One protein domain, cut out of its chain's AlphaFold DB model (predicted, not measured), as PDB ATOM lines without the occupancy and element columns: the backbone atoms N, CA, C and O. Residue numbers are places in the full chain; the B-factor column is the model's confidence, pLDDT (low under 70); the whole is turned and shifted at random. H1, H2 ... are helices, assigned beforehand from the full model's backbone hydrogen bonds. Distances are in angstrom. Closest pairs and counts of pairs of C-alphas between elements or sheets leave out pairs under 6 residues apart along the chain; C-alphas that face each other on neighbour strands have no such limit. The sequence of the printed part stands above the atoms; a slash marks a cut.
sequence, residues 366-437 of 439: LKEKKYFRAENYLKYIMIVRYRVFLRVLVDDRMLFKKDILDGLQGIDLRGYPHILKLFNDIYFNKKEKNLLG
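AT A GLANCE: This is residues 366 to 437 of the 439 residues of an uncharacterized protein of Campylobacter coli (UniProt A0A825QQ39). One long helix, H4, crosses one face of a loose horseshoe made by three shorter helices, H1, H2 and H3, which follow one another round it. The far end of H4 and the last residues, 431 to 437, stick out beyond the body, as do residues 395 to 400 between H2 and H3. The printed part has 72 residues with four named helices in the order H1, H2, H3, H4, and no named strand; the class is all helix. The whole is compact, with a radius of gyration of the C-alphas of 12.4 A and spans of 37 by 27 by 23 A.

IN THESE COORDINATES: H4, the longest helix, holds residues 417 to 435 and is 26.7 A long, from C-alpha 417 at (102.916, 174.855, 146.087) to C-alpha 435 at (89.749, 152.067, 141.349). H1, residues 371 to 384, is 20.0 A long and begins at C-alpha 371, at (102.880, 181.366, 137.068). H2, residues 386 to 394, measures 12.0 A, and H3, residues 401 to 408, 11.3 A.

HOW THE PARTS SIT: H4 touches H1 with its residues 417 to 419 alone, at a steep tilt of 66 degrees; the closest C-alphas, of Glu 375 and His 418, are 5.9 A apart. With residues 426 to 429 alone, H4 only just touches H2, with 3 pairs of C-alphas within 8 A, the closest those of Val 394 and Ile 426 at 6.6 A. H3 and H4 are close but not clearly touching, the closest C-alphas being those of Leu 408 and Phe 423 at 7.3 A. H1 and H3 are apart. In H1, H2 and H3 every O i to N i+4 pair is within hydrogen-bond range; in H4, 14 of 15 are.

THE WHOLE: The two C-alphas farthest apart, of Phe 372 and Gly 437, are 37.6 A from each other. The printed part has no cut; the link from H1 to H2 is tight, and those from H2 to H3 and from H3 to H4 are short. The mean pLDDT of the printed part is 85.2, with residues 429 to 437 under 70.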
ATOM      1  N   LEU A 366      98.000 180.485 133.187       94.50
ATOM      2  CA  LEU A 366      98.922 179.368 132.981       94.50
ATOM      3  C   LEU A 366      99.470 179.360 131.549       94.50
ATOM      4  O   LEU A 366     100.682 179.307 131.356       94.50
ATOM      5  N   LYS A 367      98.605 179.519 130.538       92.44
ATOM      6  CA  LYS A 367      99.034 179.574 129.131       92.44
ATOM      7  C   LYS A 367      99.876 180.806 128.790       92.44
ATOM      8  O   LYS A 367     100.762 180.704 127.949       92.44
ATOM      9  N   GLU A 368      99.666 181.942 129.460       92.88
ATOM     10  CA  GLU A 368     100.549 183.119 129.350       92.88
ATOM     11  C   GLU A 368     101.870 182.963 130.135       92.88
ATOM     12  O   GLU A 368     102.644 183.917 130.200       92.88
ATOM     13  N   LYS A 369     102.124 181.807 130.766       93.56
ATOM     14  CA  LYS A 369     103.275 181.550 131.650       93.56
ATOM     15  C   LYS A 369     103.382 182.531 132.827       93.56
ATOM     16  O   LYS A 369     104.455 182.754 133.382       93.56
ATOM     17  N   LYS A 370     102.260 183.122 133.258       95.06
ATOM     18  CA  LYS A 370     102.194 184.041 134.410       95.06
ATOM     19  C   LYS A 370     102.046 183.260 135.716       95.06
ATOM     20  O   LYS A 370     101.093 183.480 136.467       95.06
ATOM     21  N   TYR A 371     102.983 182.352 135.987       95.44
ATOM     22  CA  TYR A 371     102.880 181.366 137.068       95.44
ATOM     23  C   TYR A 371     102.740 181.999 138.453       95.44
ATOM     24  O   TYR A 371     101.835 181.628 139.187       95.44
ATOM     25  N   PHE A 372     103.505 183.049 138.765       95.62
ATOM     26  CA  PHE A 372     103.350 183.779 140.030       95.62
ATOM     27  C   PHE A 372     101.936 184.356 140.231       95.62
ATOM     28  O   PHE A 372     101.394 184.355 141.336       95.62
ATOM     29  N   ARG A 373     101.291 184.834 139.159       96.88
ATOM     30  CA  ARG A 373      99.906 185.327 139.241       96.88
ATOM     31  C   ARG A 373      98.908 184.179 139.374       96.88
ATOM     32  O   ARG A 373      97.954 184.312 140.133       96.88
ATOM     33  N   ALA A 374      99.122 183.080 138.651       97.06
ATOM     34  CA  ALA A 374      98.300 181.877 138.764       97.06
ATOM     35  C   ALA A 374      98.361 181.281 140.181       97.06
ATOM     36  O   ALA A 374      97.324 180.950 140.743       97.06
ATOM     37  N   GLU A 375      99.552 181.237 140.776       97.56
ATOM     38  CA  GLU A 375      99.804 180.759 142.135       97.56
ATOM     39  C   GLU A 375      99.057 181.594 143.181       97.56
ATOM     40  O   GLU A 375      98.298 181.054 143.982       97.56
ATOM     41  N   ASN A 376      99.190 182.924 143.134       97.25
ATOM     42  CA  ASN A 376      98.472 183.813 144.054       97.25
ATOM     43  C   ASN A 376      96.949 183.730 143.882       97.25
ATOM     44  O   ASN A 376      96.201 183.763 144.860       97.25
ATOM     45  N   TYR A 377      96.483 183.594 142.640       97.25
ATOM     46  CA  TYR A 377      95.064 183.415 142.352       97.25
ATOM     47  C   TYR A 377      94.533 182.084 142.909       97.25
ATOM     48  O   TYR A 377      93.465 182.050 143.524       97.25
ATOM     49  N   LEU A 378      95.301 180.998 142.769       97.00
ATOM     50  CA  LEU A 378      94.966 179.696 143.343       97.00
ATOM     51  C   LEU A 378      95.000 179.699 144.864       97.00
ATOM     52  O   LEU A 378      94.091 179.136 145.464       97.00
ATOM     53  N   LYS A 379      95.972 180.368 145.492       97.62
ATOM     54  CA  LYS A 379      96.019 180.538 146.950       97.62
ATOM     55  C   LYS A 379      94.699 181.086 147.489       97.62
ATOM     56  O   LYS A 379      94.137 180.524 148.425       97.62
ATOM     57  N   TYR A 380      94.158 182.127 146.857       95.69
ATOM     58  CA  TYR A 380      92.859 182.683 147.238       95.69
ATOM     59  C   TYR A 380      91.716 181.666 147.080       95.69
ATOM     60  O   TYR A 380      90.923 181.468 148.000       95.69
ATOM     61  N   ILE A 381      91.644 180.975 145.937       96.50
ATOM     62  CA  ILE A 381      90.620 179.944 145.693       96.50
ATOM     63  C   ILE A 381      90.719 178.818 146.726       96.50
ATOM     64  O   ILE A 381      89.689 178.346 147.212       96.50
ATOM     65  N   MET A 382      91.940 178.409 147.072       95.69
ATOM     66  CA  MET A 382      92.202 177.335 148.023       95.69
ATOM     67  C   MET A 382      91.689 177.657 149.425       95.69
ATOM     68  O   MET A 382      91.145 176.778 150.088       95.69
ATOM     69  N   ILE A 383      91.819 178.915 149.846       94.81
ATOM     70  CA  ILE A 383      91.334 179.390 151.144       94.81
ATOM     71  C   ILE A 383      89.804 179.481 151.158       94.81
ATOM     72  O   ILE A 383      89.172 179.089 152.132       94.81
ATOM     73  N   VAL A 384      89.198 179.991 150.082       94.38
ATOM     74  CA  VAL A 384      87.785 180.402 150.115       94.38
ATOM     75  C   VAL A 384      86.822 179.304 149.662       94.38
ATOM     76  O   VAL A 384      85.718 179.203 150.190       94.38
ATOM     77  N   ARG A 385      87.175 178.511 148.642       95.25
ATOM     78  CA  ARG A 385      86.192 177.651 147.950       95.25
ATOM     79  C   ARG A 385      86.777 176.452 147.207       95.25
ATOM     80  O   ARG A 385      86.186 175.976 146.235       95.25
ATOM     81  N   TYR A 386      87.919 175.931 147.659       94.81
ATOM     82  CA  TYR A 386      88.668 174.904 146.926       94.81
ATOM     83  C   TYR A 386      87.844 173.673 146.554       94.81
ATOM     84  O   TYR A 386      87.933 173.178 145.437       94.81
ATOM     85  N   ARG A 387      87.007 173.192 147.481       92.62
ATOM     86  CA  ARG A 387      86.207 171.976 147.288       92.62
ATOM     87  C   ARG A 387      85.213 172.109 146.133       92.62
ATOM     88  O   ARG A 387      85.025 171.158 145.378       92.62
ATOM     89  N   VAL A 388      84.575 173.274 145.996       92.44
ATOM     90  CA  VAL A 388      83.611 173.541 144.916       92.44
ATOM     91  C   VAL A 388      84.351 173.699 143.590       92.44
ATOM     92  O   VAL A 388      83.981 173.064 142.603       92.44
ATOM     93  N   PHE A 389      85.456 174.447 143.606       94.81
ATOM     94  CA  PHE A 389      86.333 174.619 142.452       94.81
ATOM     95  C   PHE A 389      86.846 173.276 141.911       94.81
ATOM     96  O   PHE A 389      86.722 173.000 140.718       94.81
ATOM     97  N   LEU A 390      87.369 172.415 142.790       92.81
ATOM     98  CA  LEU A 390      87.901 171.109 142.413       92.81
ATOM     99  C   LEU A 390      86.799 170.200 141.859       92.81
ATOM    100  O   LEU A 390      87.021 169.561 140.836       92.81
ATOM    101  N   ARG A 391      85.599 170.195 142.464       91.56
ATOM    102  CA  ARG A 391      84.448 169.415 141.973       91.56
ATOM    103  C   ARG A 391      84.094 169.768 140.527       91.56
ATOM    104  O   ARG A 391      83.891 168.866 139.725       91.56
ATOM    105  N   VAL A 392      84.039 171.061 140.204       92.56
ATOM    106  CA  VAL A 392      83.790 171.532 138.832       92.56
ATOM    107  C   VAL A 392      84.915 171.088 137.898       92.56
ATOM    108  O   VAL A 392      84.647 170.577 136.816       92.56
ATOM    109  N   LEU A 393      86.169 171.241 138.328       91.38
ATOM    110  CA  LEU A 393      87.337 170.953 137.501       91.38
ATOM    111  C   LEU A 393      87.494 169.468 137.138       91.38
ATOM    112  O   LEU A 393      87.954 169.144 136.040       91.38
ATOM    113  N   VAL A 394      87.145 168.558 138.054       89.44
ATOM    114  CA  VAL A 394      87.298 167.108 137.841       89.44
ATOM    115  C   VAL A 394      86.092 166.456 137.154       89.44
ATOM    116  O   VAL A 394      86.208 165.308 136.711       89.44
ATOM    117  N   ASP A 395      84.967 167.164 137.008       88.12
ATOM    118  CA  ASP A 395      83.788 166.680 136.275       88.12
ATOM    119  C   ASP A 395      84.136 166.454 134.792       88.12
ATOM    120  O   ASP A 395      84.813 167.260 134.155       88.12
ATOM    121  N   ASP A 396      83.727 165.317 134.229       83.94
ATOM    122  CA  ASP A 396      84.044 164.945 132.841       83.94
ATOM    123  C   ASP A 396      83.267 165.763 131.805       83.94
ATOM    124  O   ASP A 396      83.684 165.854 130.652       83.94
ATOM    125  N   ARG A 397      82.178 166.414 132.221       85.94
ATOM    126  CA  ARG A 397      81.336 167.258 131.364       85.94
ATOM    127  C   ARG A 397      81.838 168.702 131.284       85.94
ATOM    128  O   ARG A 397      81.299 169.487 130.508       85.94
ATOM    129  N   MET A 398      82.842 169.070 132.085       89.88
ATOM    130  CA  MET A 398      83.340 170.441 132.168       89.88
ATOM    131  C   MET A 398      83.978 170.894 130.843       89.88
ATOM    132  O   MET A 398      84.938 170.299 130.345       89.88
ATOM    133  N   LEU A 399      83.481 172.005 130.297       87.69
ATOM    134  CA  LEU A 399      83.752 172.471 128.931       87.69
ATOM    135  C   LEU A 399      85.241 172.695 128.597       87.69
ATOM    136  O   LEU A 399      85.668 172.478 127.465       87.69
ATOM    137  N   PHE A 400      86.036 173.136 129.571       85.00
ATOM    138  CA  PHE A 400      87.453 173.509 129.410       85.00
ATOM    139  C   PHE A 400      88.433 172.485 130.003       85.00
ATOM    140  O   PHE A 400      89.564 172.831 130.345       85.00
ATOM    141  N   LYS A 401      88.013 171.227 130.205       84.38
ATOM    142  CA  LYS A 401      88.800 170.267 130.997       84.38
ATOM    143  C   LYS A 401      90.171 170.020 130.375       84.38
ATOM    144  O   LYS A 401      91.190 170.070 131.059       84.38
ATOM    145  N   LYS A 402      90.194 169.819 129.056       84.25
ATOM    146  CA  LYS A 402      91.432 169.654 128.288       84.25
ATOM    147  C   LYS A 402      92.326 170.894 128.375       84.25
ATOM    148  O   LYS A 402      93.528 170.758 128.548       84.25
ATOM    149  N   ASP A 403      91.737 172.085 128.342       85.38
ATOM    150  CA  ASP A 403      92.481 173.346 128.344       85.38
ATOM    151  C   ASP A 403      93.337 173.513 129.598       85.38
ATOM    152  O   ASP A 403      94.506 173.882 129.508       85.38
ATOM    153  N   ILE A 404      92.769 173.214 130.769       87.19
ATOM    154  CA  ILE A 404      93.507 173.285 132.034       87.19
ATOM    155  C   ILE A 404      94.616 172.246 132.084       87.19
ATOM    156  O   ILE A 404      95.730 172.582 132.476       87.19
ATOM    157  N   LEU A 405      94.335 171.010 131.663       86.00
ATOM    158  CA  LEU A 405      95.350 169.959 131.618       86.00
ATOM    159  C   LEU A 405      96.516 170.368 130.712       86.00
ATOM    160  O   LEU A 405      97.666 170.280 131.131       86.00
ATOM    161  N   ASP A 406      96.223 170.903 129.527       85.06
ATOM    162  CA  ASP A 406      97.230 171.421 128.601       85.06
ATOM    163  C   ASP A 406      97.952 172.656 129.171       85.06
ATOM    164  O   ASP A 406      99.084 172.952 128.794       85.06
ATOM    165  N   GLY A 407      97.290 173.442 130.022       86.00
ATOM    166  CA  GLY A 407      97.872 174.599 130.704       86.00
ATOM    167  C   GLY A 407      98.858 174.224 131.809       86.00
ATOM    168  O   GLY A 407      99.772 174.996 132.065       86.00
ATOM    169  N   LEU A 408      98.687 173.056 132.434       88.19
ATOM    170  CA  LEU A 408      99.546 172.553 133.514       88.19
ATOM    171  C   LEU A 408     100.774 171.773 133.011       88.19
ATOM    172  O   LEU A 408     101.699 171.526 133.781       88.19
ATOM    173  N   GLN A 409     100.800 171.374 131.738       85.75
ATOM    174  CA  GLN A 409     101.919 170.626 131.162       85.75
ATOM    175  C   GLN A 409     103.198 171.473 131.078       85.75
ATOM    176  O   GLN A 409     103.174 172.614 130.620       85.75
ATOM    177  N   GLY A 410     104.330 170.880 131.470       82.44
ATOM    178  CA  GLY A 410     105.661 171.478 131.309       82.44
ATOM    179  C   GLY A 410     105.981 172.635 132.264       82.44
ATOM    180  O   GLY A 410     106.943 173.362 132.023       82.44
ATOM    181  N   ILE A 411     105.192 172.830 133.325       88.62
ATOM    182  CA  ILE A 411     105.496 173.804 134.380       88.62
ATOM    183  C   ILE A 411     106.534 173.201 135.337       88.62
ATOM    184  O   ILE A 411     106.339 172.098 135.842       88.62
ATOM    185  N   ASP A 412     107.602 173.946 135.636       88.75
ATOM    186  CA  ASP A 412     108.440 173.660 136.802       88.75
ATOM    187  C   ASP A 412     107.672 174.056 138.065       88.75
ATOM    188  O   ASP A 412     107.439 175.235 138.327       88.75
ATOM    189  N   LEU A 413     107.225 173.053 138.818       88.75
ATOM    190  CA  LEU A 413     106.364 173.241 139.984       88.75
ATOM    191  C   LEU A 413     107.137 173.701 141.231       88.75
ATOM    192  O   LEU A 413     106.516 174.013 142.253       88.75
ATOM    193  N   ARG A 414     108.475 173.775 141.174       88.88
ATOM    194  CA  ARG A 414     109.289 174.296 142.280       88.88
ATOM    195  C   ARG A 414     108.936 175.761 142.537       88.88
ATOM    196  O   ARG A 414     108.972 176.591 141.636       88.88
ATOM    197  N   GLY A 415     108.583 176.073 143.783       91.00
ATOM    198  CA  GLY A 415     108.169 177.421 144.189       91.00
ATOM    199  C   GLY A 415     106.690 177.754 143.952       91.00
ATOM    200  O   GLY A 415     106.277 178.862 144.287       91.00
ATOM    201  N   TYR A 416     105.880 176.813 143.447       95.94
ATOM    202  CA  TYR A 416     104.437 176.998 143.234       95.94
ATOM    203  C   TYR A 416     103.603 175.917 143.955       95.94
ATOM    204  O   TYR A 416     102.995 175.059 143.304       95.94
ATOM    205  N   PRO A 417     103.587 175.897 145.306       96.19
ATOM    206  CA  PRO A 417     102.916 174.855 146.087       96.19
ATOM    207  C   PRO A 417     101.410 174.721 145.813       96.19
ATOM    208  O   PRO A 417     100.883 173.608 145.884       96.19
ATOM    209  N   HIS A 418     100.697 175.801 145.478       96.75
ATOM    210  CA  HIS A 418      99.259 175.739 145.198       96.75
ATOM    211  C   HIS A 418      98.995 175.161 143.798       96.75
ATOM    212  O   HIS A 418      98.098 174.329 143.639       96.75
ATOM    213  N   ILE A 419      99.791 175.515 142.783       95.38
ATOM    214  CA  ILE A 419      99.733 174.848 141.470       95.38
ATOM    215  C   ILE A 419     100.093 173.358 141.606       95.38
ATOM    216  O   ILE A 419      99.383 172.516 141.053       95.38
ATOM    217  N   LEU A 420     101.132 173.015 142.377       94.25
ATOM    218  CA  LEU A 420     101.528 171.624 142.637       94.25
ATOM    219  C   LEU A 420     100.403 170.823 143.302       94.25
ATOM    220  O   LEU A 420     100.074 169.727 142.852       94.25
ATOM    221  N   LYS A 421      99.779 171.375 144.347       93.81
ATOM    222  CA  LYS A 421      98.649 170.728 145.020       93.81
ATOM    223  C   LYS A 421      97.483 170.498 144.058       93.81
ATOM    224  O   LYS A 421      96.952 169.393 144.019       93.81
ATOM    225  N   LEU A 422      97.127 171.493 143.243       93.38
ATOM    226  CA  LEU A 422      96.080 171.334 142.233       93.38
ATOM    227  C   LEU A 422      96.409 170.208 141.242       93.38
ATOM    228  O   LEU A 422      95.543 169.391 140.929       93.38
ATOM    229  N   PHE A 423      97.648 170.161 140.750       91.12
ATOM    230  CA  PHE A 423      98.108 169.113 139.840       91.12
ATOM    231  C   PHE A 423      97.959 167.720 140.467       91.12
ATOM    232  O   PHE A 423      97.377 166.828 139.844       91.12
ATOM    233  N   ASN A 424      98.417 167.559 141.711       90.12
ATOM    234  CA  ASN A 424      98.290 166.311 142.458       90.12
ATOM    235  C   ASN A 424      96.819 165.920 142.633       90.12
ATOM    236  O   ASN A 424      96.447 164.801 142.291       90.12
ATOM    237  N   ASP A 425      95.966 166.845 143.070       90.88
ATOM    238  CA  ASP A 425      94.548 166.564 143.296       90.88
ATOM    239  C   ASP A 425      93.841 166.133 142.001       90.88
ATOM    240  O   ASP A 425      93.053 165.190 142.016       90.88
ATOM    241  N   ILE A 426      94.148 166.748 140.855       87.56
ATOM    242  CA  ILE A 426      93.615 166.312 139.553       87.56
ATOM    243  C   ILE A 426      94.118 164.904 139.194       87.56
ATOM    244  O   ILE A 426      93.350 164.089 138.675       87.56
ATOM    245  N   TYR A 427      95.401 164.620 139.426       81.12
ATOM    246  CA  TYR A 427      96.023 163.342 139.078       81.12
ATOM    247  C   TYR A 427      95.506 162.182 139.942       81.12
ATOM    248  O   TYR A 427      95.151 161.130 139.408       81.12
ATOM    249  N   PHE A 428      95.393 162.376 141.256       76.94
ATOM    250  CA  PHE A 428      94.901 161.350 142.177       76.94
ATOM    251  C   PHE A 428      93.389 161.118 142.041       76.94
ATOM    252  O   PHE A 428      92.973 159.961 141.998       76.94
ATOM    253  N   ASN A 429      92.582 162.162 141.798       69.81
ATOM    254  CA  ASN A 429      91.154 161.983 141.482       69.81
ATOM    255  C   ASN A 429      90.924 161.160 140.197       69.81
ATOM    256  O   ASN A 429      89.918 160.461 140.077       69.81
ATOM    257  N   LYS A 430      91.845 161.206 139.221       60.34
ATOM    258  CA  LYS A 430      91.777 160.335 138.031       60.34
ATOM    259  C   LYS A 430      92.070 158.868 138.355       60.34
ATOM    260  O   LYS A 430      91.479 157.997 137.724       60.34
ATOM    261  N   LYS A 431      92.964 158.583 139.309       48.09
ATOM    262  CA  LYS A 431      93.280 157.206 139.726       48.09
ATOM    263  C   LYS A 431      92.172 156.585 140.576       48.09
ATOM    264  O   LYS A 431      91.866 155.417 140.370       48.09
ATOM    265  N   GLU A 432      91.532 157.353 141.456       43.88
ATOM    266  CA  GLU A 432      90.402 156.853 142.256       43.88
ATOM    267  C   GLU A 432      89.181 156.498 141.398       43.88
ATOM    268  O   GLU A 432      88.555 155.473 141.648       43.88
ATOM    269  N   LYS A 433      88.890 157.244 140.320       44.50
ATOM    270  CA  LYS A 433      87.833 156.854 139.363       44.50
ATOM    271  C   LYS A 433      88.094 155.500 138.685       44.50
ATOM    272  O   LYS A 433      87.145 154.765 138.451       44.50
ATOM    273  N   ASN A 434      89.358 155.141 138.437       35.66
ATOM    274  CA  ASN A 434      89.723 153.827 137.889       35.66
ATOM    275  C   ASN A 434      89.703 152.700 138.942       35.66
ATOM    276  O   ASN A 434      89.647 151.533 138.569       35.66
ATOM    277  N   LEU A 435      89.766 153.030 140.238       28.03
ATOM    278  CA  LEU A 435      89.749 152.067 141.349       28.03
ATOM    279  C   LEU A 435      88.348 151.853 141.942       28.03
ATOM    280  O   LEU A 435      88.097 150.806 142.530       28.03
ATOM    281  N   LEU A 436      87.435 152.817 141.788       26.27
ATOM    282  CA  LEU A 436      86.103 152.796 142.405       26.27
ATOM    283  C   LEU A 436      84.960 152.402 141.462       26.27
ATOM    284  O   LEU A 436      83.805 152.510 141.863       26.27
ATOM    285  N   GLY A 437      85.245 151.945 140.237       31.75
ATOM    286  CA  GLY A 437      84.220 151.372 139.354       31.75
ATOM    287  C   GLY A 437      82.971 152.249 139.183       31.75
ATOM    288  O   GLY A 437      81.859 151.731 139.125       31.75
TER     289      GLY A 437